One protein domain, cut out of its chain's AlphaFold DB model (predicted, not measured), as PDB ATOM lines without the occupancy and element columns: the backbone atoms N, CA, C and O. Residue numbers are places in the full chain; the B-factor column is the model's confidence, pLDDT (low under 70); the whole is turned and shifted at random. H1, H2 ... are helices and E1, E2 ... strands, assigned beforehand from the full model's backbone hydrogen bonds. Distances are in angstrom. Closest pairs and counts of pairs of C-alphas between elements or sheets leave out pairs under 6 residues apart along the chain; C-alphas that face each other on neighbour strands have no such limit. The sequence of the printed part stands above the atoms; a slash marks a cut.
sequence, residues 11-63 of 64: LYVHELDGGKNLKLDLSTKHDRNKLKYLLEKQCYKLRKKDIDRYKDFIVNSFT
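AT A GLANCE: This is residues 11 to 63 of the 64 residues of an uncharacterized protein of Candidatus Marinamargulisbacteria bacterium SCGC AG-410-N11 (UniProt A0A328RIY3). A small two-stranded hairpin, E1 and E2, has helix H1 over one face, while the longer helix H2 runs back beside its E1 edge. H1 and H2 themselves fold back on each other as a helical hairpin, and the other face of the strand pair has no named element over it. The printed part has 53 residues, with two strands and then two helices in the order E1, E2, H1, H2; the sheet, E1 - E2, is antiparallel and the class is mixed, helices and strands. The whole is compact, with a radius of gyration of the C-alphas of 10.3 A, and its outline is elongated, spanning 31 by 18 by 17 A.

HOW THE PARTS SIT: Begin at the sheet, where E1, residues 11 to 14, and E2, residues 21 to 25, are antiparallel neighbours at 156 degrees and form a hairpin. Look there for N 11 and O 24, 2.7 A apart, and N 22 and O 13, 2.8 A apart, both within hydrogen-bond range. Next find H1, residues 29 to 41: its closest C-alphas to E2 are those of Asp 31 and Leu 24, 5.3 A apart. E1 and H1 are near each other, with 5 pairs of C-alphas within 10 A. Farther on, H2, residues 48 to 61, touches H1, the closest C-alphas being those of Leu 39 and Ile 51, 6.7 A apart. They form a helical hairpin, running opposite ways at a tilt of 38 degrees, only just steep. H2 is near E1, with 7 pairs within 10 A, and apart from E2. In H1 every O i to N i+4 pair is within hydrogen-bond range; in H2, 9 of 10 are.

IN THESE COORDINATES: Find C-alpha 11 at (-41.066, -6.762, 6.484), where E1 begins; it covers 9.6 A to C-alpha 14, and E2 covers 13.0 A. From C-alpha 29 at (-47.827, -1.677, 17.137), H1 runs 17.6 A to C-alpha 41. H2 runs 20.1 A from C-alpha 48 to C-alpha 61 at (-42.328, 4.485, 8.321).

THE WHOLE: The two C-alphas farthest apart are those of Gly 18 and Thr 63, at 33.2 A. The link from E2 to H1 is tight, those from E1 to E2 and from H1 to H2 are short, and the printed part has no cut. The mean pLDDT of the printed part is 82.1; look for values under 70 at residue 18 and residues 60 to 63.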
ATOM      1  N   LEU A  11     -42.510  -6.581   6.549       83.00
ATOM      2  CA  LEU A  11     -41.066  -6.762   6.484       83.00
ATOM      3  C   LEU A  11     -40.713  -8.228   6.764       83.00
ATOM      4  O   LEU A  11     -41.166  -8.801   7.751       83.00
ATOM      5  N   TYR A  12     -39.870  -8.826   5.925       84.50
ATOM      6  CA  TYR A  12     -39.286 -10.136   6.207       84.50
ATOM      7  C   TYR A  12     -37.942  -9.949   6.909       84.50
ATOM      8  O   TYR A  12     -36.982  -9.440   6.326       84.50
ATOM      9  N   VAL A  13     -37.894 -10.351   8.174       84.94
ATOM     10  CA  VAL A  13     -36.691 -10.349   8.998       84.94
ATOM     11  C   VAL A  13     -36.049 -11.724   8.949       84.94
ATOM     12  O   VAL A  13     -36.682 -12.719   9.288       84.94
ATOM     13  N   HIS A  14     -34.795 -11.776   8.512       82.19
ATOM     14  CA  HIS A  14     -34.034 -13.017   8.466       82.19
ATOM     15  C   HIS A  14     -33.152 -13.128   9.712       82.19
ATOM     16  O   HIS A  14     -32.206 -12.353   9.877       82.19
ATOM     17  N   GLU A  15     -33.468 -14.082  10.585       81.25
ATOM     18  CA  GLU A  15     -32.656 -14.389  11.760       81.25
ATOM     19  C   GLU A  15     -31.551 -15.384  11.381       81.25
ATOM     20  O   GLU A  15     -31.800 -16.456  10.827       81.25
ATOM     21  N   LEU A  16     -30.310 -15.016  11.688       81.56
ATOM     22  CA  LEU A  16     -29.127 -15.863  11.561       81.56
ATOM     23  C   LEU A  16     -29.208 -17.074  12.490       81.56
ATOM     24  O   LEU A  16     -28.771 -18.165  12.135       81.56
ATOM     25  N   ASP A  17     -29.792 -16.870  13.668       70.00
ATOM     26  CA  ASP A  17     -29.964 -17.895  14.684       70.00
ATOM     27  C   ASP A  17     -31.160 -18.788  14.311       70.00
ATOM     28  O   ASP A  17     -32.324 -18.395  14.413       70.00
ATOM     29  N   GLY A  18     -30.871 -19.978  13.779       66.69
ATOM     30  CA  GLY A  18     -31.882 -20.961  13.371       66.69
ATOM     31  C   GLY A  18     -32.496 -20.760  11.979       66.69
ATOM     32  O   GLY A  18     -33.422 -21.493  11.633       66.69
ATOM     33  N   GLY A  19     -32.009 -19.800  11.178       74.62
ATOM     34  CA  GLY A  19     -32.404 -19.622   9.772       74.62
ATOM     35  C   GLY A  19     -33.877 -19.258   9.561       74.62
ATOM     36  O   GLY A  19     -34.451 -19.545   8.507       74.62
ATOM     37  N   LYS A  20     -34.522 -18.667  10.572       78.69
ATOM     38  CA  LYS A  20     -35.952 -18.358  10.540       78.69
ATOM     39  C   LYS A  20     -36.216 -17.059   9.786       78.69
ATOM     40  O   LYS A  20     -35.519 -16.060   9.947       78.69
ATOM     41  N   ASN A  21     -37.276 -17.078   8.981       81.94
ATOM     42  CA  ASN A  21     -37.839 -15.887   8.355       81.94
ATOM     43  C   ASN A  21     -39.049 -15.433   9.164       81.94
ATOM     44  O   ASN A  21     -40.078 -16.107   9.188       81.94
ATOM     45  N   LEU A  22     -38.930 -14.283   9.811       85.38
ATOM     46  CA  LEU A  22     -40.008 -13.669  10.556       85.38
ATOM     47  C   LEU A  22     -40.694 -12.624   9.675       85.38
ATOM     48  O   LEU A  22     -40.089 -11.622   9.301       85.38
ATOM     49  N   LYS A  23     -41.966 -12.842   9.346       87.50
ATOM     50  CA  LYS A  23     -42.786 -11.814   8.700       87.50
ATOM     51  C   LYS A  23     -43.345 -10.891   9.783       87.50
ATOM     52  O   LYS A  23     -44.040 -11.363  10.676       87.50
ATOM     53  N   LEU A  24     -43.023  -9.606   9.703       87.75
ATOM     54  CA  LEU A  24     -43.488  -8.560  10.613       87.75
ATOM     55  C   LEU A  24     -44.378  -7.582   9.861       87.75
ATOM     56  O   LEU A  24     -43.965  -7.065   8.829       87.75
ATOM     57  N   ASP A  25     -45.560  -7.291  10.380       86.69
ATOM     58  CA  ASP A  25     -46.462  -6.274   9.856       86.69
ATOM     59  C   ASP A  25     -46.312  -4.954  10.629       86.69
ATOM     60  O   ASP A  25     -46.911  -4.735  11.685       86.69
ATOM     61  N   LEU A  26     -45.535  -4.032  10.066       82.06
ATOM     62  CA  LEU A  26     -45.247  -2.713  10.627       82.06
ATOM     63  C   LEU A  26     -46.485  -1.801  10.736       82.06
ATOM     64  O   LEU A  26     -46.376  -0.712  11.307       82.06
ATOM     65  N   SER A  27     -47.666  -2.229  10.270       80.38
ATOM     66  CA  SER A  27     -48.944  -1.546  10.511       80.38
ATOM     67  C   SER A  27     -49.356  -1.711  11.967       80.38
ATOM     68  O   SER A  27     -49.964  -0.812  12.559       80.38
ATOM     69  N   THR A  28     -48.949  -2.823  12.581       83.94
ATOM     70  CA  THR A  28     -49.305  -3.175  13.944       83.94
ATOM     71  C   THR A  28     -48.264  -2.649  14.923       83.94
ATOM     72  O   THR A  28     -47.054  -2.749  14.729       83.94
ATOM     73  N   LYS A  29     -48.726  -2.101  16.052       84.81
ATOM     74  CA  LYS A  29     -47.827  -1.677  17.137       84.81
ATOM     75  C   LYS A  29     -46.997  -2.847  17.677       84.81
ATOM     76  O   LYS A  29     -45.856  -2.643  18.084       84.81
ATOM     77  N   HIS A  30     -47.568  -4.050  17.668       88.88
ATOM     78  CA  HIS A  30     -46.917  -5.260  18.151       88.88
ATOM     79  C   HIS A  30     -45.648  -5.582  17.350       88.88
ATOM     80  O   HIS A  30     -44.562  -5.643  17.926       88.88
ATOM     81  N   ASP A  31     -45.758  -5.692  16.027       88.31
ATOM     82  CA  ASP A  31     -44.624  -6.073  15.182       88.31
ATOM     83  C   ASP A  31     -43.586  -4.960  15.047       88.31
ATOM     84  O   ASP A  31     -42.390  -5.239  14.957       88.31
ATOM     85  N   ARG A  32     -44.004  -3.693  15.145       85.75
ATOM     86  CA  ARG A  32     -43.071  -2.565  15.279       85.75
ATOM     87  C   ARG A  32     -42.201  -2.683  16.521       85.75
ATOM     88  O   ARG A  32     -40.980  -2.550  16.444       85.75
ATOM     89  N   ASN A  33     -42.824  -2.958  17.664       89.38
ATOM     90  CA  ASN A  33     -42.101  -3.157  18.916       89.38
ATOM     91  C   ASN A  33     -41.201  -4.392  18.840       89.38
ATOM     92  O   ASN A  33     -40.093  -4.366  19.369       89.38
ATOM     93  N   LYS A  34     -41.641  -5.443  18.142       89.19
ATOM     94  CA  LYS A  34     -40.842  -6.645  17.906       89.19
ATOM     95  C   LYS A  34     -39.611  -6.354  17.048       89.19
ATOM     96  O   LYS A  34     -38.515  -6.750  17.435       89.19
ATOM     97  N   LEU A  35     -39.753  -5.606  15.951       88.25
ATOM     98  CA  LEU A  35     -38.619  -5.166  15.133       88.25
ATOM     99  C   LEU A  35     -37.651  -4.300  15.945       88.25
ATOM    100  O   LEU A  35     -36.445  -4.528  15.913       88.25
ATOM    101  N   LYS A  36     -38.177  -3.339  16.714       89.38
ATOM    102  CA  LYS A  36     -37.368  -2.483  17.590       89.38
ATOM    103  C   LYS A  36     -36.590  -3.310  18.615       89.38
ATOM    104  O   LYS A  36     -35.387  -3.127  18.765       89.38
ATOM    105  N   TYR A  37     -37.249  -4.270  19.261       91.19
ATOM    106  CA  TYR A  37     -36.610  -5.180  20.206       91.19
ATOM    107  C   TYR A  37     -35.515  -6.027  19.543       91.19
ATOM    108  O   TYR A  37     -34.425  -6.154  20.099       91.19
ATOM    109  N   LEU A  38     -35.756  -6.553  18.337       89.12
ATOM    110  CA  LEU A  38     -34.736  -7.279  17.578       89.12
ATOM    111  C   LEU A  38     -33.522  -6.390  17.277       89.12
ATOM    112  O   LEU A  38     -32.393  -6.827  17.464       89.12
ATOM    113  N   LEU A  39     -33.730  -5.132  16.891       88.56
ATOM    114  CA  LEU A  39     -32.642  -4.202  16.575       88.56
ATOM    115  C   LEU A  39     -31.872  -3.699  17.804       88.56
ATOM    116  O   LEU A  39     -30.680  -3.426  17.692       88.56
ATOM    117  N   GLU A  40     -32.521  -3.562  18.959       89.38
ATOM    118  CA  GLU A  40     -31.893  -3.027  20.176       89.38
ATOM    119  C   GLU A  40     -31.307  -4.114  21.082       89.38
ATOM    120  O   GLU A  40     -30.287  -3.893  21.734       89.38
ATOM    121  N   LYS A  41     -31.965  -5.277  21.166       88.81
ATOM    122  CA  LYS A  41     -31.649  -6.334  22.142       88.81
ATOM    123  C   LYS A  41     -31.160  -7.629  21.504       88.81
ATOM    124  O   LYS A  41     -30.465  -8.388  22.172       88.81
ATOM    125  N   GLN A  42     -31.500  -7.895  20.241       87.25
ATOM    126  CA  GLN A  42     -31.119  -9.131  19.542       87.25
ATOM    127  C   GLN A  42     -30.435  -8.874  18.193       87.25
ATOM    128  O   GLN A  42     -30.502  -9.700  17.288       87.25
ATOM    129  N   CYS A  43     -29.736  -7.745  18.050       86.69
ATOM    130  CA  CYS A  43     -29.128  -7.350  16.779       86.69
ATOM    131  C   CYS A  43     -28.058  -8.337  16.294       86.69
ATOM    132  O   CYS A  43     -27.861  -8.480  15.093       86.69
ATOM    133  N   TYR A  44     -27.429  -9.073  17.214       87.00
ATOM    134  CA  TYR A  44     -26.487 -10.154  16.912       87.00
ATOM    135  C   TYR A  44     -27.120 -11.308  16.118       87.00
ATOM    136  O   TYR A  44     -26.407 -12.049  15.448       87.00
ATOM    137  N   LYS A  45     -28.453 -11.452  16.156       86.12
ATOM    138  CA  LYS A  45     -29.196 -12.437  15.358       86.12
ATOM    139  C   LYS A  45     -29.489 -11.958  13.942       86.12
ATOM    140  O   LYS A  45     -30.058 -12.711  13.164       86.12
ATOM    141  N   LEU A  46     -29.141 -10.724  13.595       86.50
ATOM    142  CA  LEU A  46     -29.449 -10.122  12.304       86.50
ATOM    143  C   LEU A  46     -28.169  -9.899  11.501       86.50
ATOM    144  O   LEU A  46     -27.086  -9.678  12.043       86.50
ATOM    145  N   ARG A  47     -28.285  -9.909  10.172       83.69
ATOM    146  CA  ARG A  47     -27.161  -9.529   9.309       83.69
ATOM    147  C   ARG A  47     -26.946  -8.028   9.395       83.69
ATOM    148  O   ARG A  47     -27.889  -7.261   9.238       83.69
ATOM    149  N   LYS A  48     -25.687  -7.605   9.517       82.88
ATOM    150  CA  LYS A  48     -25.313  -6.183   9.593       82.88
ATOM    151  C   LYS A  48     -25.943  -5.332   8.480       82.88
ATOM    152  O   LYS A  48     -26.527  -4.299   8.771       82.88
ATOM    153  N   LYS A  49     -25.924  -5.824   7.233       83.12
ATOM    154  CA  LYS A  49     -26.547  -5.152   6.076       83.12
ATOM    155  C   LYS A  49     -28.071  -4.991   6.179       83.12
ATOM    156  O   LYS A  49     -28.627  -4.052   5.625       83.12
ATOM    157  N   ASP A  50     -28.740  -5.920   6.860       84.75
ATOM    158  CA  ASP A  50     -30.195  -5.924   6.997       84.75
ATOM    159  C   ASP A  50     -30.623  -5.058   8.195       84.75
ATOM    160  O   ASP A  50     -31.650  -4.391   8.127       84.75
ATOM    161  N   ILE A  51     -29.794  -4.969   9.246       85.62
ATOM    162  CA  ILE A  51     -30.000  -4.070  10.397       85.62
ATOM    163  C   ILE A  51     -30.151  -2.617   9.946       85.62
ATOM    164  O   ILE A  51     -31.095  -1.950  10.371       85.62
ATOM    165  N   ASP A  52     -29.243  -2.122   9.102       84.94
ATOM    166  CA  ASP A  52     -29.282  -0.728   8.641       84.94
ATOM    167  C   ASP A  52     -30.554  -0.454   7.832       84.94
ATOM    168  O   ASP A  52     -31.241   0.541   8.063       84.94
ATOM    169  N   ARG A  53     -30.949  -1.408   6.981       84.25
ATOM    170  CA  ARG A  53     -32.215  -1.359   6.244       84.25
ATOM    171  C   ARG A  53     -33.422  -1.315   7.183       84.25
ATOM    172  O   ARG A  53     -34.339  -0.531   6.969       84.25
ATOM    173  N   TYR A  54     -33.448  -2.145   8.222       85.50
ATOM    174  CA  TYR A  54     -34.561  -2.195   9.173       85.50
ATOM    175  C   TYR A  54     -34.660  -0.937  10.045       85.50
ATOM    176  O   TYR A  54     -35.768  -0.497  10.351       85.50
ATOM    177  N   LYS A  55     -33.523  -0.338  10.418       83.69
ATOM    178  CA  LYS A  55     -33.492   0.963  11.100       83.69
ATOM    179  C   LYS A  55     -34.077   2.062  10.221       83.69
ATOM    180  O   LYS A  55     -34.913   2.823  10.699       83.69
ATOM    181  N   ASP A  56     -33.684   2.096   8.949       82.38
ATOM    182  CA  ASP A  56     -34.214   3.053   7.978       82.38
ATOM    183  C   ASP A  56     -35.732   2.892   7.799       82.38
ATOM    184  O   ASP A  56     -36.471   3.873   7.854       82.38
ATOM    185  N   PHE A  57     -36.227   1.649   7.741       78.25
ATOM    186  CA  PHE A  57     -37.666   1.376   7.738       78.25
ATOM    187  C   PHE A  57     -38.378   1.930   8.971       78.25
ATOM    188  O   PHE A  57     -39.454   2.500   8.819       78.25
ATOM    189  N   ILE A  58     -37.820   1.791  10.176       75.62
ATOM    190  CA  ILE A  58     -38.429   2.379  11.378       75.62
ATOM    191  C   ILE A  58     -38.473   3.904  11.247       75.62
ATOM    192  O   ILE A  58     -39.530   4.491  11.435       75.62
ATOM    193  N   VAL A  59     -37.373   4.556  10.880       74.38
ATOM    194  CA  VAL A  59     -37.330   6.025  10.793       74.38
ATOM    195  C   VAL A  59     -38.295   6.562   9.724       74.38
ATOM    196  O   VAL A  59     -39.082   7.464  10.019       74.38
ATOM    197  N   ASN A  60     -38.299   5.965   8.528       68.69
ATOM    198  CA  ASN A  60     -39.102   6.413   7.383       68.69
ATOM    199  C   ASN A  60     -40.577   5.977   7.441       68.69
ATOM    200  O   ASN A  60     -41.423   6.611   6.814       68.69
ATOM    201  N   SER A  61     -40.925   4.924   8.193       60.75
ATOM    202  CA  SER A  61     -42.328   4.485   8.321       60.75
ATOM    203  C   SER A  61     -43.144   5.321   9.317       60.75
ATOM    204  O   SER A  61     -44.369   5.210   9.312       60.75
ATOM    205  N   PHE A  62     -42.503   6.140  10.167       56.28
ATOM    206  CA  PHE A  62     -43.179   6.951  11.201       56.28
ATOM    207  C   PHE A  62     -43.114   8.466  10.983       56.28
ATOM    208  O   PHE A  62     -43.697   9.203  11.770       56.28
ATOM    209  N   THR A  63     -42.437   8.947   9.938       46.72
ATOM    210  CA  THR A  63     -42.310  10.383   9.618       46.72
ATOM    211  C   THR A  63     -43.336  10.848   8.578       46.72
ATOM    212  O   THR A  63     -42.999  11.521   7.605       46.72
TER     213      THR A  63